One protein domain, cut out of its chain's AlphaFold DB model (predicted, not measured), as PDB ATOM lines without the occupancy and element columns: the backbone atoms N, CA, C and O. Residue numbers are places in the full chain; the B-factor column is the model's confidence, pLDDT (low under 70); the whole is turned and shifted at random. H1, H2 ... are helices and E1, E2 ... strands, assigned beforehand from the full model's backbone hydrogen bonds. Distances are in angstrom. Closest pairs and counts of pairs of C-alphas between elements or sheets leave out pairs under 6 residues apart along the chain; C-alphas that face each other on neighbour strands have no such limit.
ATOM      1  N   LYS A  67     -56.340  18.217  65.025       92.81
ATOM      2  CA  LYS A  67     -55.074  18.372  64.285       92.81
ATOM      3  C   LYS A  67     -55.095  17.594  62.972       92.81
ATOM      4  O   LYS A  67     -54.717  18.139  61.937       92.81
ATOM      5  N   PHE A  68     -55.552  16.343  63.005       94.50
ATOM      6  CA  PHE A  68     -55.664  15.510  61.813       94.50
ATOM      7  C   PHE A  68     -56.621  16.124  60.786       94.50
ATOM      8  O   PHE A  68     -56.247  16.280  59.625       94.50
ATOM      9  N   PHE A  69     -57.816  16.545  61.211       95.12
ATOM     10  CA  PHE A  69     -58.783  17.204  60.332       95.12
ATOM     11  C   PHE A  69     -58.242  18.498  59.737       95.12
ATOM     12  O   PHE A  69     -58.442  18.750  58.549       95.12
ATOM     13  N   PHE A  70     -57.530  19.301  60.527       94.62
ATOM     14  CA  PHE A  70     -56.931  20.538  60.047       94.62
ATOM     15  C   PHE A  70     -55.872  20.276  58.969       94.62
ATOM     16  O   PHE A  70     -55.935  20.866  57.891       94.62
ATOM     17  N   ILE A  71     -54.942  19.345  59.215       95.00
ATOM     18  CA  ILE A  71     -53.900  18.972  58.245       95.00
ATOM     19  C   ILE A  71     -54.528  18.385  56.980       95.00
ATOM     20  O   ILE A  71     -54.161  18.779  55.875       95.00
ATOM     21  N   LEU A  72     -55.499  17.482  57.125       95.94
ATOM     22  CA  LEU A  72     -56.197  16.882  55.993       95.94
ATOM     23  C   LEU A  72     -56.914  17.948  55.158       95.94
ATOM     24  O   LEU A  72     -56.767  17.968  53.939       95.94
ATOM     25  N   SER A  73     -57.636  18.862  55.807       94.81
ATOM     26  CA  SER A  73     -58.340  19.958  55.133       94.81
ATOM     27  C   SER A  73     -57.366  20.869  54.390       94.81
ATOM     28  O   SER A  73     -57.621  21.240  53.245       94.81
ATOM     29  N   PHE A  74     -56.220  21.177  55.001       93.38
ATOM     30  CA  PHE A  74     -55.170  21.962  54.363       93.38
ATOM     31  C   PHE A  74     -54.591  21.254  53.129       93.38
ATOM     32  O   PHE A  74     -54.486  21.863  52.067       93.38
ATOM     33  N   VAL A  75     -54.269  19.960  53.230       95.50
ATOM     34  CA  VAL A  75     -53.730  19.163  52.114       95.50
ATOM     35  C   VAL A  75     -54.744  19.039  50.979       95.50
ATOM     36  O   VAL A  75     -54.387  19.244  49.820       95.50
ATOM     37  N   VAL A  76     -56.008  18.748  51.289       96.31
ATOM     38  CA  VAL A  76     -57.084  18.660  50.289       96.31
ATOM     39  C   VAL A  76     -57.304  20.014  49.614       96.31
ATOM     40  O   VAL A  76     -57.410  20.075  48.389       96.31
ATOM     41  N   GLY A  77     -57.306  21.106  50.384       93.56
ATOM     42  CA  GLY A  77     -57.406  22.465  49.856       93.56
ATOM     43  C   GLY A  77     -56.249  22.809  48.916       93.56
ATOM     44  O   GLY A  77     -56.475  23.251  47.788       93.56
ATOM     45  N   ALA A  78     -55.012  22.530  49.331       92.75
ATOM     46  CA  ALA A  78     -53.821  22.739  48.514       92.75
ATOM     47  C   ALA A  78     -53.844  21.896  47.228       92.75
ATOM     48  O   ALA A  78     -53.552  22.410  46.146       92.75
ATOM     49  N   ALA A  79     -54.233  20.622  47.313       94.12
ATOM     50  CA  ALA A  79     -54.344  19.735  46.157       94.12
ATOM     51  C   ALA A  79     -55.419  20.215  45.169       94.12
ATOM     52  O   ALA A  79     -55.176  20.251  43.962       94.12
ATOM     53  N   SER A  80     -56.578  20.647  45.673       95.62
ATOM     54  CA  SER A  80     -57.657  21.214  44.858       95.62
ATOM     55  C   SER A  80     -57.211  22.487  44.130       95.62
ATOM     56  O   SER A  80     -57.411  22.613  42.919       95.62
ATOM     57  N   LEU A  81     -56.523  23.391  44.836       93.06
ATOM     58  CA  LEU A  81     -55.956  24.607  44.251       93.06
ATOM     59  C   LEU A  81     -54.932  24.268  43.162       93.06
ATOM     60  O   LEU A  81     -55.011  24.810  42.061       93.06
ATOM     61  N   THR A  82     -54.019  23.333  43.443       93.31
ATOM     62  CA  THR A  82     -53.009  22.860  42.480       93.31
ATOM     63  C   THR A  82     -53.672  22.337  41.210       93.31
ATOM     64  O   THR A  82     -53.303  22.729  40.104       93.31
ATOM     65  N   LEU A  83     -54.671  21.467  41.363       93.94
ATOM     66  CA  LEU A  83     -55.370  20.848  40.243       93.94
ATOM     67  C   LEU A  83     -56.093  21.897  39.394       93.94
ATOM     68  O   LEU A  83     -55.953  21.897  38.173       93.94
ATOM     69  N   SER A  84     -56.808  22.823  40.038       93.19
ATOM     70  CA  SER A  84     -57.476  23.934  39.357       93.19
ATOM     71  C   SER A  84     -56.475  24.791  38.578       93.19
ATOM     72  O   SER A  84     -56.652  25.040  37.383       93.19
ATOM     73  N   PHE A  85     -55.363  25.169  39.213       92.50
ATOM     74  CA  PHE A  85     -54.315  25.956  38.572       92.50
ATOM     75  C   PHE A  85     -53.747  25.254  37.333       92.50
ATOM     76  O   PHE A  85     -53.659  25.864  36.269       92.50
ATOM     77  N   LEU A  86     -53.432  23.960  37.424       92.06
ATOM     78  CA  LEU A  86     -52.921  23.189  36.289       92.06
ATOM     79  C   LEU A  86     -53.925  23.130  35.131       92.06
ATOM     80  O   LEU A  86     -53.545  23.314  33.975       92.06
ATOM     81  N   VAL A  87     -55.213  22.925  35.406       90.31
ATOM     82  CA  VAL A  87     -56.230  22.881  34.344       90.31
ATOM     83  C   VAL A  87     -56.293  24.216  33.594       90.31
ATOM     84  O   VAL A  87     -56.199  24.240  32.363       90.31
ATOM     85  N   TYR A  88     -56.387  25.332  34.317       89.50
ATOM     86  CA  TYR A  88     -56.607  26.643  33.703       89.50
ATOM     87  C   TYR A  88     -55.349  27.289  33.116       89.50
ATOM     88  O   TYR A  88     -55.424  27.924  32.062       89.50
ATOM     89  N   TYR A  89     -54.203  27.137  33.779       89.62
ATOM     90  CA  TYR A  89     -52.962  27.823  33.413       89.62
ATOM     91  C   TYR A  89     -51.970  26.935  32.662       89.62
ATOM     92  O   TYR A  89     -51.075  27.465  32.015       89.62
ATOM     93  N   LEU A  90     -52.130  25.607  32.676       89.25
ATOM     94  CA  LEU A  90     -51.260  24.701  31.920       89.25
ATOM     95  C   LEU A  90     -51.996  24.029  30.760       89.25
ATOM     96  O   LEU A  90     -51.577  24.166  29.610       89.25
ATOM     97  N   ILE A  91     -53.095  23.320  31.036       87.31
ATOM     98  CA  ILE A  91     -53.763  22.483  30.028       87.31
ATOM     99  C   ILE A  91     -54.390  23.346  28.932       87.31
ATOM    100  O   ILE A  91     -54.077  23.142  27.758       87.31
ATOM    101  N   LEU A  92     -55.232  24.321  29.288       86.75
ATOM    102  CA  LEU A  92     -55.924  25.154  28.294       86.75
ATOM    103  C   LEU A  92     -54.963  25.921  27.365       86.75
ATOM    104  O   LEU A  92     -55.146  25.863  26.142       86.75
ATOM    105  N   PRO A  93     -53.908  26.589  27.869       86.19
ATOM    106  CA  PRO A  93     -52.992  27.331  27.003       86.19
ATOM    107  C   PRO A  93     -52.121  26.417  26.129       86.19
ATOM    108  O   PRO A  93     -51.709  26.800  25.030       86.19
ATOM    109  N   LEU A  94     -51.841  25.188  26.577       84.12
ATOM    110  CA  LEU A  94     -51.073  24.220  25.795       84.12
ATOM    111  C   LEU A  94     -51.897  23.556  24.687       84.12
ATOM    112  O   LEU A  94     -51.348  23.349  23.599       84.12
ATOM    113  N   THR A  95     -53.166  23.224  24.939       81.50
ATOM    114  CA  THR A  95     -54.006  22.451  24.009       81.50
ATOM    115  C   THR A  95     -54.843  23.337  23.091       81.50
ATOM    116  O   THR A  95     -54.733  23.196  21.871       81.50
ATOM    117  N   ALA A  96     -55.625  24.266  23.647       78.81
ATOM    118  CA  ALA A  96     -56.583  25.089  22.909       78.81
ATOM    119  C   ALA A  96     -55.939  26.356  22.323       78.81
ATOM    120  O   ALA A  96     -56.156  26.688  21.159       78.81
ATOM    121  N   PHE A  97     -55.082  27.041  23.087       80.56
ATOM    122  CA  PHE A  97     -54.483  28.320  22.679       80.56
ATOM    123  C   PHE A  97     -53.007  28.196  22.291       80.56
ATOM    124  O   PHE A  97     -52.148  28.923  22.789       80.56
ATOM    125  N   LYS A  98     -52.701  27.278  21.362       75.12
ATOM    126  CA  LYS A  98     -51.318  26.988  20.938       75.12
ATOM    127  C   LYS A  98     -50.561  28.217  20.426       75.12
ATOM    128  O   LYS A  98     -49.386  28.352  20.761       75.12
ATOM    129  N   LYS A  99     -51.225  29.090  19.656       78.25
ATOM    130  CA  LYS A  99     -50.674  30.368  19.180       78.25
ATOM    131  C   LYS A  99     -50.732  31.401  20.310       78.25
ATOM    132  O   LYS A  99     -51.814  31.724  20.802       78.25
ATOM    133  N   GLY A 100     -49.566  31.861  20.761       78.88
ATOM    134  CA  GLY A 100     -49.439  32.864  21.821       78.88
ATOM    135  C   GLY A 100     -49.694  32.362  23.249       78.88
ATOM    136  O   GLY A 100     -49.735  33.193  24.148       78.88
ATOM    137  N   LYS A 101     -49.886  31.047  23.464       85.19
ATOM    138  CA  LYS A 101     -49.999  30.374  24.783       85.19
ATOM    139  C   LYS A 101     -50.822  31.161  25.810       85.19
ATOM    140  O   LYS A 101     -50.350  31.515  26.887       85.19
ATOM    141  N   ARG A 102     -52.067  31.451  25.432       87.94
ATOM    142  CA  ARG A 102     -52.958  32.370  26.151       87.94
ATOM    143  C   ARG A 102     -53.732  31.657  27.250       87.94
ATOM    144  O   ARG A 102     -54.296  30.590  27.017       87.94
ATOM    145  N   THR A 103     -53.817  32.283  28.420       88.75
ATOM    146  CA  THR A 103     -54.813  31.929  29.442       88.75
ATOM    147  C   THR A 103     -56.191  32.462  29.041       88.75
ATOM    148  O   THR A 103     -56.297  33.288  28.132       88.75
ATOM    149  N   ILE A 104     -57.258  32.024  29.720       86.38
ATOM    150  CA  ILE A 104     -58.626  32.500  29.437       86.38
ATOM    151  C   ILE A 104     -58.702  34.034  29.508       86.38
ATOM    152  O   ILE A 104     -59.227  34.664  28.596       86.38
ATOM    153  N   GLY A 105     -58.122  34.643  30.548       85.62
ATOM    154  CA  GLY A 105     -58.100  36.101  30.686       85.62
ATOM    155  C   GLY A 105     -57.382  36.787  29.523       85.62
ATOM    156  O   GLY A 105     -57.911  37.722  28.931       85.62
ATOM    157  N   MET A 106     -56.215  36.275  29.122       88.69
ATOM    158  CA  MET A 106     -55.488  36.805  27.962       88.69
ATOM    159  C   MET A 106     -56.287  36.660  26.664       88.69
ATOM    160  O   MET A 106     -56.271  37.561  25.830       88.69
ATOM    161  N   ALA A 107     -57.019  35.557  26.495       87.06
ATOM    162  CA  ALA A 107     -57.866  35.349  25.328       87.06
ATOM    163  C   ALA A 107     -59.002  36.385  25.246       87.06
ATOM    164  O   ALA A 107     -59.247  36.907  24.159       87.06
ATOM    165  N   ILE A 108     -59.634  36.729  26.376       89.12
ATOM    166  CA  ILE A 108     -60.695  37.751  26.448       89.12
ATOM    167  C   ILE A 108     -60.159  39.125  26.035       89.12
ATOM    168  O   ILE A 108     -60.769  39.807  25.214       89.12
ATOM    169  N   PHE A 109     -58.992  39.510  26.551       89.00
ATOM    170  CA  PHE A 109     -58.384  40.810  26.257       89.00
ATOM    171  C   PHE A 109     -57.581  40.846  24.953       89.00
ATOM    172  O   PHE A 109     -56.924  41.845  24.685       89.00
ATOM    173  N   LYS A 110     -57.617  39.777  24.142       88.75
ATOM    174  CA  LYS A 110     -56.812  39.646  22.916       88.75
ATOM    175  C   LYS A 110     -55.331  39.957  23.166       88.75
ATOM    176  O   LYS A 110     -54.673  40.622  22.379       88.75
ATOM    177  N   ILE A 111     -54.804  39.432  24.264       89.56
ATOM    178  CA  ILE A 111     -53.385  39.491  24.605       89.56
ATOM    179  C   ILE A 111     -52.766  38.142  24.252       89.56
ATOM    180  O   ILE A 111     -53.341  37.084  24.518       89.56
ATOM    181  N   GLY A 112     -51.589  38.166  23.646       90.00
ATOM    182  CA  GLY A 112     -50.791  36.987  23.358       90.00
ATOM    183  C   GLY A 112     -49.412  37.069  23.996       90.00
ATOM    184  O   GLY A 112     -48.893  38.155  24.244       90.00
ATOM    185  N   LEU A 113     -48.825  35.910  24.279       90.88
ATOM    186  CA  LEU A 113     -47.509  35.803  24.887       90.88
ATOM    187  C   LEU A 113     -46.452  35.439  23.840       90.88
ATOM    188  O   LEU A 113     -46.612  34.489  23.065       90.88
ATOM    189  N   VAL A 114     -45.356  36.189  23.843       91.62
ATOM    190  CA  VAL A 114     -44.293  36.134  22.839       91.62
ATOM    191  C   VAL A 114     -42.930  36.035  23.524       91.62
ATOM    192  O   VAL A 114     -42.683  36.648  24.562       91.62
ATOM    193  N   GLY A 115     -42.037  35.211  22.973       88.62
ATOM    194  CA  GLY A 115     -40.663  35.099  23.468       88.62
ATOM    195  C   GLY A 115     -39.771  36.243  22.976       88.62
ATOM    196  O   GLY A 115     -40.160  37.029  22.117       88.62
ATOM    197  N   LYS A 116     -38.514  36.287  23.433       85.69
ATOM    198  CA  LYS A 116     -37.497  37.264  22.977       85.69
ATOM    199  C   LYS A 116     -37.402  37.417  21.445       85.69
ATOM    200  O   LYS A 116     -37.068  38.490  20.958       85.69
ATOM    201  N   ASN A 117     -37.689  36.352  20.698       84.44
ATOM    202  CA  ASN A 117     -37.548  36.312  19.242       84.44
ATOM    203  C   ASN A 117     -38.769  36.864  18.481       84.44
ATOM    204  O   ASN A 117     -38.801  36.761  17.259       84.44
ATOM    205  N   GLY A 118     -39.796  37.378  19.165       82.81
ATOM    206  CA  GLY A 118     -41.019  37.853  18.505       82.81
ATOM    207  C   GLY A 118     -41.973  36.735  18.050       82.81
ATOM    208  O   GLY A 118     -43.006  37.018  17.454       82.81
ATOM    209  N   LEU A 119     -41.654  35.472  18.352       87.62
ATOM    210  CA  LEU A 119     -42.455  34.288  18.017       87.62
ATOM    211  C   LEU A 119     -43.179  33.722  19.248       87.62
ATOM    212  O   LEU A 119     -42.800  33.992  20.395       87.62
ATOM    213  N   SER A 120     -44.195  32.888  19.010       88.50
ATOM    214  CA  SER A 120     -44.913  32.159  20.059       88.50
ATOM    215  C   SER A 120     -43.955  31.370  20.951       88.50
ATOM    216  O   SER A 120     -42.966  30.793  20.493       88.50
ATOM    217  N   LEU A 121     -44.275  31.277  22.242       87.75
ATOM    218  CA  LEU A 121     -43.460  30.484  23.152       87.75
ATOM    219  C   LEU A 121     -43.535  28.991  22.847       87.75
ATOM    220  O   LEU A 121     -44.606  28.411  22.643       87.75
ATOM    221  N   LYS A 122     -42.363  28.358  22.927       86.75
ATOM    222  CA  LYS A 122     -42.241  26.902  23.014       86.75
ATOM    223  C   LYS A 122     -42.853  26.405  24.331       86.75
ATOM    224  O   LYS A 122     -42.958  27.147  25.305       86.75
ATOM    225  N   ALA A 123     -43.218  25.125  24.380       85.50
ATOM    226  CA  ALA A 123     -43.843  24.531  25.564       85.50
ATOM    227  C   ALA A 123     -42.956  24.607  26.822       85.50
ATOM    228  O   ALA A 123     -43.463  24.862  27.905       85.50
ATOM    229  N   LEU A 124     -41.636  24.445  26.677       87.62
ATOM    230  CA  LEU A 124     -40.695  24.446  27.801       87.62
ATOM    231  C   LEU A 124     -40.574  25.807  28.527       87.62
ATOM    232  O   LEU A 124     -40.785  25.837  29.736       87.62
ATOM    233  N   PRO A 125     -40.291  26.941  27.850       89.50
ATOM    234  CA  PRO A 125     -40.258  28.244  28.521       89.50
ATOM    235  C   PRO A 125     -41.632  28.658  29.063       89.50
ATOM    236  O   PRO A 125     -41.707  29.376  30.057       89.50
ATOM    237  N   TYR A 126     -42.719  28.175  28.454       90.94
ATOM    238  CA  TYR A 126     -44.056  28.358  29.004       90.94
ATOM    239  C   TYR A 126     -44.268  27.557  30.297       90.94
ATOM    240  O   TYR A 126     -44.781  28.093  31.270       90.94
ATOM    241  N   LEU A 127     -43.816  26.301  30.350       91.62
ATOM    242  CA  LEU A 127     -43.863  25.494  31.571       91.62
ATOM    243  C   LEU A 127     -43.060  26.153  32.700       91.62
ATOM    244  O   LEU A 127     -43.538  26.213  33.828       91.62
ATOM    245  N   GLY A 128     -41.886  26.709  32.383       91.81
ATOM    246  CA  GLY A 128     -41.093  27.493  33.331       91.81
ATOM    247  C   GLY A 128     -41.874  28.674  33.912       91.81
ATOM    248  O   GLY A 128     -41.802  28.912  35.114       91.81
ATOM    249  N   ARG A 129     -42.689  29.348  33.089       92.06
ATOM    250  CA  ARG A 129     -43.615  30.391  33.546       92.06
ATOM    251  C   ARG A 129     -44.665  29.863  34.504       92.06
ATOM    252  O   ARG A 129     -44.802  30.399  35.590       92.06
ATOM    253  N   VAL A 130     -45.354  28.789  34.139       93.00
ATOM    254  CA  VAL A 130     -46.400  28.196  34.985       93.00
ATOM    255  C   VAL A 130     -45.838  27.777  36.346       93.00
ATOM    256  O   VAL A 130     -46.464  28.025  37.371       93.00
ATOM    257  N   VAL A 131     -44.644  27.178  36.374       93.44
ATOM    258  CA  VAL A 131     -43.959  26.795  37.618       93.44
ATOM    259  C   VAL A 131     -43.576  28.027  38.436       93.44
ATOM    260  O   VAL A 131     -43.812  28.056  39.642       93.44
ATOM    261  N   PHE A 132     -43.012  29.048  37.790       94.44
ATOM    262  CA  PHE A 132     -42.664  30.301  38.447       94.44
ATOM    263  C   PHE A 132     -43.899  30.965  39.066       94.44
ATOM    264  O   PHE A 132     -43.890  31.285  40.253       94.44
ATOM    265  N   ASP A 133     -44.983  31.080  38.302       92.88
ATOM    266  CA  ASP A 133     -46.240  31.664  38.757       92.88
ATOM    267  C   ASP A 133     -46.818  30.876  39.937       92.88
ATOM    268  O   ASP A 133     -47.208  31.447  40.955       92.88
ATOM    269  N   TYR A 134     -46.783  29.546  39.857       93.69
ATOM    270  CA  TYR A 134     -47.256  28.676  40.923       93.69
ATOM    271  C   TYR A 134     -46.474  28.862  42.231       93.69
ATOM    272  O   TYR A 134     -47.058  29.079  43.291       93.69
ATOM    273  N   PHE A 135     -45.144  28.815  42.201       93.19
ATOM    274  CA  PHE A 135     -44.362  28.917  43.435       93.19
ATOM    275  C   PHE A 135     -44.262  30.349  43.967       93.19
ATOM    276  O   PHE A 135     -44.377  30.562  45.172       93.19
ATOM    277  N   VAL A 136     -44.073  31.338  43.095       93.81
ATOM    278  CA  VAL A 136     -43.826  32.729  43.504       93.81
ATOM    279  C   VAL A 136     -45.136  33.461  43.798       93.81
ATOM    280  O   VAL A 136     -45.281  34.103  44.839       93.81
ATOM    281  N   PHE A 137     -46.132  33.354  42.924       92.69
ATOM    282  CA  PHE A 137     -47.382  34.090  43.114       92.69
ATOM    283  C   PHE A 137     -48.403  33.353  43.971       92.69
ATOM    284  O   PHE A 137     -49.237  34.014  44.578       92.69
ATOM    285  N   ILE A 138     -48.356  32.024  44.081       91.25
ATOM    286  CA  ILE A 138     -49.285  31.304  44.967       91.25
ATOM    287  C   ILE A 138     -48.622  31.033  46.314       91.25
ATOM    288  O   ILE A 138     -49.011  31.624  47.320       91.25
ATOM    289  N   TRP A 139     -47.586  30.194  46.345       91.00
ATOM    290  CA  TRP A 139     -47.008  29.728  47.611       91.00
ATOM    291  C   TRP A 139     -46.241  30.805  48.369       91.00
ATOM    292  O   TRP A 139     -46.523  31.054  49.541       91.00
ATOM    293  N   LEU A 140     -45.305  31.490  47.711       92.62
ATOM    294  CA  LEU A 140     -44.532  32.548  48.357       92.62
ATOM    295  C   LEU A 140     -45.431  33.721  48.756       92.62
ATOM    296  O   LEU A 140     -45.225  34.320  49.801       92.62
ATOM    297  N   SER A 141     -46.478  34.012  47.985       91.50
ATOM    298  CA  SER A 141     -47.441  35.054  48.350       91.50
ATOM    299  C   SER A 141     -48.270  34.703  49.582       91.50
ATOM    300  O   SER A 141     -48.593  35.603  50.354       91.50
ATOM    301  N   PHE A 142     -48.578  33.425  49.815       87.81
ATOM    302  CA  PHE A 142     -49.246  32.996  51.045       87.81
ATOM    303  C   PHE A 142     -48.359  33.214  52.281       87.81
ATOM    304  O   PHE A 142     -48.839  33.673  53.314       87.81
ATOM    305  N   VAL A 143     -47.052  32.957  52.159       90.25
ATOM    306  CA  VAL A 143     -46.074  33.146  53.248       90.25
ATOM    307  C   VAL A 143     -45.717  34.621  53.449       90.25
ATOM    308  O   VAL A 143     -45.580  35.089  54.574       90.25
ATOM    309  N   SER A 144     -45.563  35.366  52.359       91.94
ATOM    310  CA  SER A 144     -45.088  36.752  52.344       91.94
ATOM    311  C   SER A 144     -46.218  37.774  52.228       91.94
ATOM    312  O   SER A 144     -45.983  38.872  51.739       91.94
ATOM    313  N   PHE A 145     -47.446  37.428  52.625       92.00
ATOM    314  CA  PHE A 145     -48.596  38.342  52.639       92.00
ATOM    315  C   PHE A 145     -48.778  39.130  51.321       92.00
ATOM    316  O   PHE A 145     -48.831  40.356  51.294       92.00
ATOM    317  N   LEU A 146     -48.839  38.405  50.199       91.94
ATOM    318  CA  LEU A 146     -49.090  38.922  48.845       91.94
ATOM    319  C   LEU A 146     -48.032  39.892  48.281       91.94
ATOM    320  O   LEU A 146     -48.257  40.498  47.232       91.94
ATOM    321  N   ILE A 147     -46.850  40.000  48.896       93.19
ATOM    322  CA  ILE A 147     -45.754  40.851  48.397       93.19
ATOM    323  C   ILE A 147     -45.414  40.607  46.909       93.19
ATOM    324  O   ILE A 147     -45.313  41.592  46.174       93.19
ATOM    325  N   PRO A 148     -45.282  39.360  46.404       93.06
ATOM    326  CA  PRO A 148     -44.980  39.127  44.987       93.06
ATOM    327  C   PRO A 148     -46.008  39.744  44.026       93.06
ATOM    328  O   PRO A 148     -45.630  40.316  43.000       93.06
ATOM    329  N   TRP A 149     -47.297  39.714  44.384       91.88
ATOM    330  CA  TRP A 149     -48.355  40.396  43.628       91.88
ATOM    331  C   TRP A 149     -48.164  41.912  43.626       91.88
ATOM    332  O   TRP A 149     -48.247  42.535  42.566       91.88
ATOM    333  N   GLY A 150     -47.838  42.498  44.781       93.44
ATOM    334  CA  GLY A 150     -47.545  43.927  44.901       93.44
ATOM    335  C   GLY A 150     -46.357  44.366  44.040       93.44
ATOM    336  O   GLY A 150     -46.434  45.371  43.331       93.44
ATOM    337  N   ILE A 151     -45.272  43.587  44.025       93.00
ATOM    338  CA  ILE A 151     -44.100  43.877  43.182       93.00
ATOM    339  C   ILE A 151     -44.469  43.780  41.697       93.00
ATOM    340  O   ILE A 151     -44.125  44.655  40.908       93.00
ATOM    341  N   SER A 152     -45.212  42.747  41.303       92.88
ATOM    342  CA  SER A 152     -45.644  42.583  39.914       92.88
ATOM    343  C   SER A 152     -46.528  43.734  39.437       92.88
ATOM    344  O   SER A 152     -46.334  44.254  38.338       92.88
ATOM    345  N   PHE A 153     -47.453  44.188  40.286       92.62
ATOM    346  CA  PHE A 153     -48.325  45.320  39.988       92.62
ATOM    347  C   PHE A 153     -47.556  46.642  39.894       92.62
ATOM    348  O   PHE A 153     -47.756  47.408  38.952       92.62
ATOM    349  N   THR A 154     -46.628  46.898  40.820       93.75
ATOM    350  CA  THR A 154     -45.786  48.102  40.754       93.75
ATOM    351  C   THR A 154     -44.894  48.089  39.513       93.75
ATOM    352  O   THR A 154     -44.814  49.098  38.818       93.75
ATOM    353  N   MET A 155     -44.296  46.952  39.145       92.56
ATOM    354  CA  MET A 155     -43.552  46.836  37.886       92.56
ATOM    355  C   MET A 155     -44.437  47.095  36.665       92.56
ATOM    356  O   MET A 155     -44.015  47.807  35.755       92.56
ATOM    357  N   LEU A 156     -45.668  46.588  36.650       91.12
ATOM    358  CA  LEU A 156     -46.591  46.808  35.539       91.12
ATOM    359  C   LEU A 156     -46.926  48.296  35.354       91.12
ATOM    360  O   LEU A 156     -46.978  48.758  34.219       91.12
ATOM    361  N   LEU A 157     -47.098  49.051  36.444       91.25
ATOM    362  CA  LEU A 157     -47.413  50.484  36.388       91.25
ATOM    363  C   LEU A 157     -46.198  51.383  36.119       91.25
ATOM    364  O   LEU A 157     -46.326  52.384  35.418       91.25
ATOM    365  N   PHE A 158     -45.034  51.061  36.689       91.69
ATOM    366  CA  PHE A 158     -43.868  51.955  36.681       91.69
ATOM    367  C   PHE A 158     -42.775  51.560  35.683       91.69
ATOM    368  O   PHE A 158     -41.889  52.368  35.392       91.69
ATOM    369  N   SER A 159     -42.779  50.335  35.153       86.88
ATOM    370  CA  SER A 159     -41.761  49.932  34.181       86.88
ATOM    371  C   SER A 159     -42.024  50.553  32.810       86.88
ATOM    372  O   SER A 159     -43.148  50.590  32.324       86.88
ATOM    373  N   LYS A 160     -40.955  50.968  32.115       85.44
ATOM    374  CA  LYS A 160     -41.047  51.538  30.754       85.44
ATOM    375  C   LYS A 160     -41.721  50.610  29.737       85.44
ATOM    376  O   LYS A 160     -42.211  51.078  28.718       85.44
ATOM    377  N   ARG A 161     -41.664  49.299  29.978       81.00
ATOM    378  CA  ARG A 161     -42.252  48.267  29.114       81.00
ATOM    379  C   ARG A 161     -43.607  47.768  29.626       81.00
ATOM    380  O   ARG A 161     -44.151  46.857  29.019       81.00
ATOM    381  N   CYS A 162     -44.107  48.322  30.735       85.00
ATOM    382  CA  CYS A 162     -45.312  47.879  31.440       85.00
ATOM    383  C   CYS A 162     -45.356  46.354  31.652       85.00
ATOM    384  O   CYS A 162     -46.391  45.711  31.486       85.00
ATOM    385  N   GLN A 163     -44.201  45.766  31.969       89.31
ATOM    386  CA  GLN A 163     -44.032  44.323  32.129       89.31
ATOM    387  C   GLN A 163     -44.241  43.923  33.591       89.31
ATOM    388  O   GLN A 163     -43.793  44.618  34.506       89.31
ATOM    389  N   SER A 164     -44.903  42.790  33.803       90.19
ATOM    390  CA  SER A 164     -45.045  42.184  35.124       90.19
ATOM    391  C   SER A 164     -43.790  41.390  35.511       90.19
ATOM    392  O   SER A 164     -42.888  41.172  34.697       90.19
ATOM    393  N   LEU A 165     -43.689  40.989  36.779       92.00
ATOM    394  CA  LEU A 165     -42.467  40.379  37.318       92.00
ATOM    395  C   LEU A 165     -42.133  39.027  36.659       92.00
ATOM    396  O   LEU A 165     -40.974  38.760  36.353       92.00
ATOM    397  N   ASP A 166     -43.144  38.207  36.387       91.31
ATOM    398  CA  ASP A 166     -43.047  36.957  35.621       91.31
ATOM    399  C   ASP A 166     -42.516  37.182  34.194       91.31
ATOM    400  O   ASP A 166     -41.593  36.495  33.750       91.31
ATOM    401  N   ASP A 167     -43.050  38.186  33.495       90.25
ATOM    402  CA  ASP A 167     -42.615  38.583  32.151       90.25
ATOM    403  C   ASP A 167     -41.148  39.032  32.151       90.25
ATOM    404  O   ASP A 167     -40.362  38.628  31.289       90.25
ATOM    405  N   TYR A 168     -40.761  39.816  33.159       91.25
ATOM    406  CA  TYR A 168     -39.403  40.321  33.303       91.25
ATOM    407  C   TYR A 168     -38.383  39.207  33.553       91.25
ATOM    408  O   TYR A 168     -37.385  39.117  32.837       91.25
ATOM    409  N   VAL A 169     -38.634  38.344  34.542       91.81
ATOM    410  CA  VAL A 169     -37.700  37.279  34.943       91.81
ATOM    411  C   VAL A 169     -37.500  36.268  33.816       91.81
ATOM    412  O   VAL A 169     -36.384  35.812  33.575       91.81
ATOM    413  N   LEU A 170     -38.569  35.937  33.091       91.44
ATOM    414  CA  LEU A 170     -38.534  34.917  32.045       91.44
ATOM    415  C   LEU A 170     -38.244  35.489  30.652       91.44
ATOM    416  O   LEU A 170     -38.160  34.726  29.687       91.44
ATOM    417  N   ASN A 171     -38.071  36.812  30.546       90.06
ATOM    418  CA  ASN A 171     -37.838  37.548  29.304       90.06
ATOM    419  C   ASN A 171     -38.903  37.240  28.234       90.06
ATOM    420  O   ASN A 171     -38.598  36.891  27.084       90.06
ATOM    421  N   GLN A 172     -40.162  37.319  28.659       91.25
ATOM    422  CA  GLN A 172     -41.361  37.069  27.862       91.25
ATOM    423  C   GLN A 172     -42.165  38.361  27.774       91.25
ATOM    424  O   GLN A 172     -42.126  39.188  28.680       91.25
ATOM    425  N   TYR A 173     -42.898  38.540  26.683       90.88
ATOM    426  CA  TYR A 173     -43.608  39.782  26.408       90.88
ATOM    427  C   TYR A 173     -45.067  39.496  26.091       90.88
ATOM    428  O   TYR A 173     -45.382  38.611  25.294       90.88
ATOM    429  N   LYS A 174     -45.955  40.271  26.708       90.56
ATOM    430  CA  LYS A 174     -47.375  40.309  26.366       90.56
ATOM    431  C   LYS A 174     -47.582  41.343  25.268       90.56
ATOM    432  O   LYS A 174     -47.137  42.480  25.403       90.56
ATOM    433  N   VAL A 175     -48.243  40.946  24.189       89.56
ATOM    434  CA  VAL A 175     -48.541  41.811  23.041       89.56
ATOM    435  C   VAL A 175     -50.029  41.766  22.722       89.56
ATOM    436  O   VAL A 175     -50.680  40.740  22.922       89.56
ATOM    437  N   ASP A 176     -50.563  42.877  22.228       89.94
ATOM    438  CA  ASP A 176     -51.923  42.928  21.694       89.94
ATOM    439  C   ASP A 176     -51.965  42.212  20.337       89.94
ATOM    440  O   ASP A 176     -51.192  42.527  19.433       89.94
ATOM    441  N   ILE A 177     -52.868  41.242  20.209       87.88
ATOM    442  CA  ILE A 177     -53.087  40.445  18.991       87.88
ATOM    443  C   ILE A 177     -54.375  40.843  18.267       87.88
ATOM    444  O   ILE A 177     -54.900  40.100  17.445       87.88
ATOM    445  N   SER A 178     -54.926  42.020  18.568       85.50
ATOM    446  CA  SER A 178     -56.129  42.520  17.897       85.50
ATOM    447  C   SER A 178     -55.911  42.838  16.417       85.50
ATOM    448  O   SER A 178     -56.883  42.845  15.664       85.50
ATOM    449  N   ARG A 179     -54.668  43.135  16.008       79.31
ATOM    450  CA  ARG A 179     -54.324  43.583  14.645       79.31
ATOM    451  C   ARG A 179     -53.543  42.559  13.829       79.31
ATOM    452  O   ARG A 179     -53.796  42.442  12.637       79.31
ATOM    453  N   ASP A 180     -52.620  41.841  14.461       77.31
ATOM    454  CA  ASP A 180     -51.788  40.831  13.809       77.31
ATOM    455  C   ASP A 180     -51.685  39.577  14.692       77.31
ATOM    456  O   ASP A 180     -51.674  39.653  15.924       77.31
ATOM    457  N   ASP A 181     -51.598  38.418  14.040       80.81
ATOM    458  CA  ASP A 181     -51.478  37.120  14.699       80.81
ATOM    459  C   ASP A 181     -50.036  36.818  15.132       80.81
ATOM    460  O   ASP A 181     -49.060  37.215  14.493       80.81
ATOM    461  N   ILE A 182     -49.899  36.026  16.199       84.12
ATOM    462  CA  ILE A 182     -48.602  35.494  16.633       84.12
ATOM    463  C   ILE A 182     -48.279  34.223  15.850       84.12
ATOM    464  O   ILE A 182     -49.028  33.241  15.879       84.12
ATOM    465  N   TYR A 183     -47.100  34.215  15.236       86.25
ATOM    466  CA  TYR A 183     -46.574  33.077  14.487       86.25
ATOM    467  C   TYR A 183     -45.934  32.038  15.405       86.25
ATOM    468  O   TYR A 183     -45.260  32.371  16.386       86.25
ATOM    469  N   LEU A 184     -46.137  30.760  15.085       83.00
ATOM    470  CA  LEU A 184     -45.560  29.655  15.857       83.00
ATOM    471  C   LEU A 184     -44.053  29.531  15.648       83.00
ATOM    472  O   LEU A 184     -43.312  29.296  16.600       83.00
ATOM    473  N   ASP A 185     -43.625  29.677  14.399       85.00
ATOM    474  CA  ASP A 185     -42.238  29.549  13.982       85.00
ATOM    475  C   ASP A 185     -41.971  30.425  12.750       85.00
ATOM    476  O   ASP A 185     -42.892  30.970  12.138       85.00
ATOM    477  N   TYR A 186     -40.708  30.537  12.353       83.25
ATOM    478  CA  TYR A 186     -40.301  31.317  11.190       83.25
ATOM    479  C   TYR A 186     -40.913  30.802   9.876       83.25
ATOM    480  O   TYR A 186     -41.244  31.592   8.993       83.25
ATOM    481  N   GLY A 187     -41.125  29.487   9.752       83.38
ATOM    482  CA  GLY A 187     -41.819  28.908   8.597       83.38
ATOM    483  C   GLY A 187     -43.288  29.338   8.503       83.38
ATOM    484  O   GLY A 187     -43.763  29.669   7.418       83.38
ATOM    485  N   ASP A 188     -43.980  29.403   9.646       83.75
ATOM    486  CA  ASP A 188     -45.367  29.885   9.744       83.75
ATOM    487  C   ASP A 188     -45.449  31.361   9.328       83.75
ATOM    488  O   ASP A 188     -46.278  31.744   8.506       83.75
ATOM    489  N   TYR A 189     -44.499  32.172   9.802       85.62
ATOM    490  CA  TYR A 189     -44.364  33.568   9.393       85.62
ATOM    491  C   TYR A 189     -44.175  33.727   7.878       85.62
ATOM    492  O   TYR A 189     -44.865  34.532   7.250       85.62
ATOM    493  N   LYS A 190     -43.266  32.952   7.269       85.75
ATOM    494  CA  LYS A 190     -42.989  33.040   5.829       85.75
ATOM    495  C   LYS A 190     -44.213  32.665   4.987       85.75
ATOM    496  O   LYS A 190     -44.546  33.402   4.067       85.75
ATOM    497  N   SER A 191     -44.913  31.590   5.350       84.69
ATOM    498  CA  SER A 191     -46.159  31.172   4.688       84.69
ATOM    499  C   SER A 191     -47.240  32.256   4.764       84.69
ATOM    500  O   SER A 191     -47.865  32.603   3.762       84.69
ATOM    501  N   HIS A 192     -47.422  32.867   5.938       82.12
ATOM    502  CA  HIS A 192     -48.365  33.971   6.107       82.12
ATOM    503  C   HIS A 192     -47.981  35.215   5.296       82.12
ATOM    504  O   HIS A 192     -48.867  35.875   4.753       82.12
ATOM    505  N   LYS A 193     -46.683  35.522   5.187       83.44
ATOM    506  CA  LYS A 193     -46.192  36.617   4.346       83.44
ATOM    507  C   LYS A 193     -46.466  36.349   2.864       83.44
ATOM    508  O   LYS A 193     -47.074  37.186   2.213       83.44
ATOM    509  N   GLU A 194     -46.120  35.165   2.366       82.38
ATOM    510  CA  GLU A 194     -46.386  34.766   0.977       82.38
ATOM    511  C   GLU A 194     -47.886  34.792   0.647       82.38
ATOM    512  O   GLU A 194     -48.278  35.239  -0.428       82.38
ATOM    513  N   ASN A 195     -48.744  34.368   1.579       80.44
ATOM    514  CA  ASN A 195     -50.195  34.433   1.404       80.44
ATOM    515  C   ASN A 195     -50.728  35.873   1.424       80.44
ATOM    516  O   ASN A 195     -51.634  36.186   0.656       80.44
TER     517      ASN A 195
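What this domain is: This is residues 67 to 195 of the 214 residues of the protein "RDD domain-containing protein" of Firmicutes bacterium (UniProt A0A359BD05). Two long helices, H1 and H3, run side by side in opposite ways; H4 folds back from the end of H3 as a V, with short H5 between its arms. A small two-stranded sheet, E1 and E2, lies past H5, H6 makes the far end, and residues 67 to 77 of H1 stick out at the other. The printed part has 129 residues, with six named helices and two named strands that follow along the chain as H1 H2 E1 H3 H4 H5 E2 H6; the class is mostly helix, and the sheet, in the order E1 - E2, is antiparallel. It is only just loose, close to compact, with a radius of gyration of the C-alphas of 17.1 A and spans of 66 by 33 by 24 A.

Where its parts are: H1, residues 67 to 95, begins at C-alpha 67 (-55.074, 18.372, 64.285) and is 40.5 A long. H2 is residues 104 to 108 and E1 111 to 115. H3, residues 123 to 143, measures 29.1 A, and H4, residues 147 to 158, 16.3 A. H5 is residues 165 to 170, E2 172 to 176, and H6 186 to 195, ending at C-alpha 195 (-50.195, 34.433, 1.404).

How they stand to each other: H3 is the hub. H1 touches it with residues 85 to 94 alone, at a shallow tilt of 30 degrees, opposite ways; the closest C-alphas, of Leu 90 and Val 130, are 6.7 A apart. H3 and H4 touch at a steep tilt of 62 degrees, closest at the C-alphas of Ser 141 and Pro 148, 5.8 A. H5 touches H3, closest at the C-alphas of Arg 129 and Asp 166, 6.9 A, and H4, closest at those of Ser 152 and Leu 165, 4.7 A. In the sheet, N 112 and O 175 are 2.8 A apart, within hydrogen-bond range. H2 is close to H1 but not clearly touching, and H6 touches no helix. Each O i to N i+4 pair is within range in H2, H4, H5 and H6; in H1 23 of 25 are, in H3 15 of 17.

The domain as a whole: The farthest C-alphas, of Lys 67 and Glu 194, are 66.0 A apart. The printed part has no cut, no link is long, and no printed residue has a pLDDT under 70.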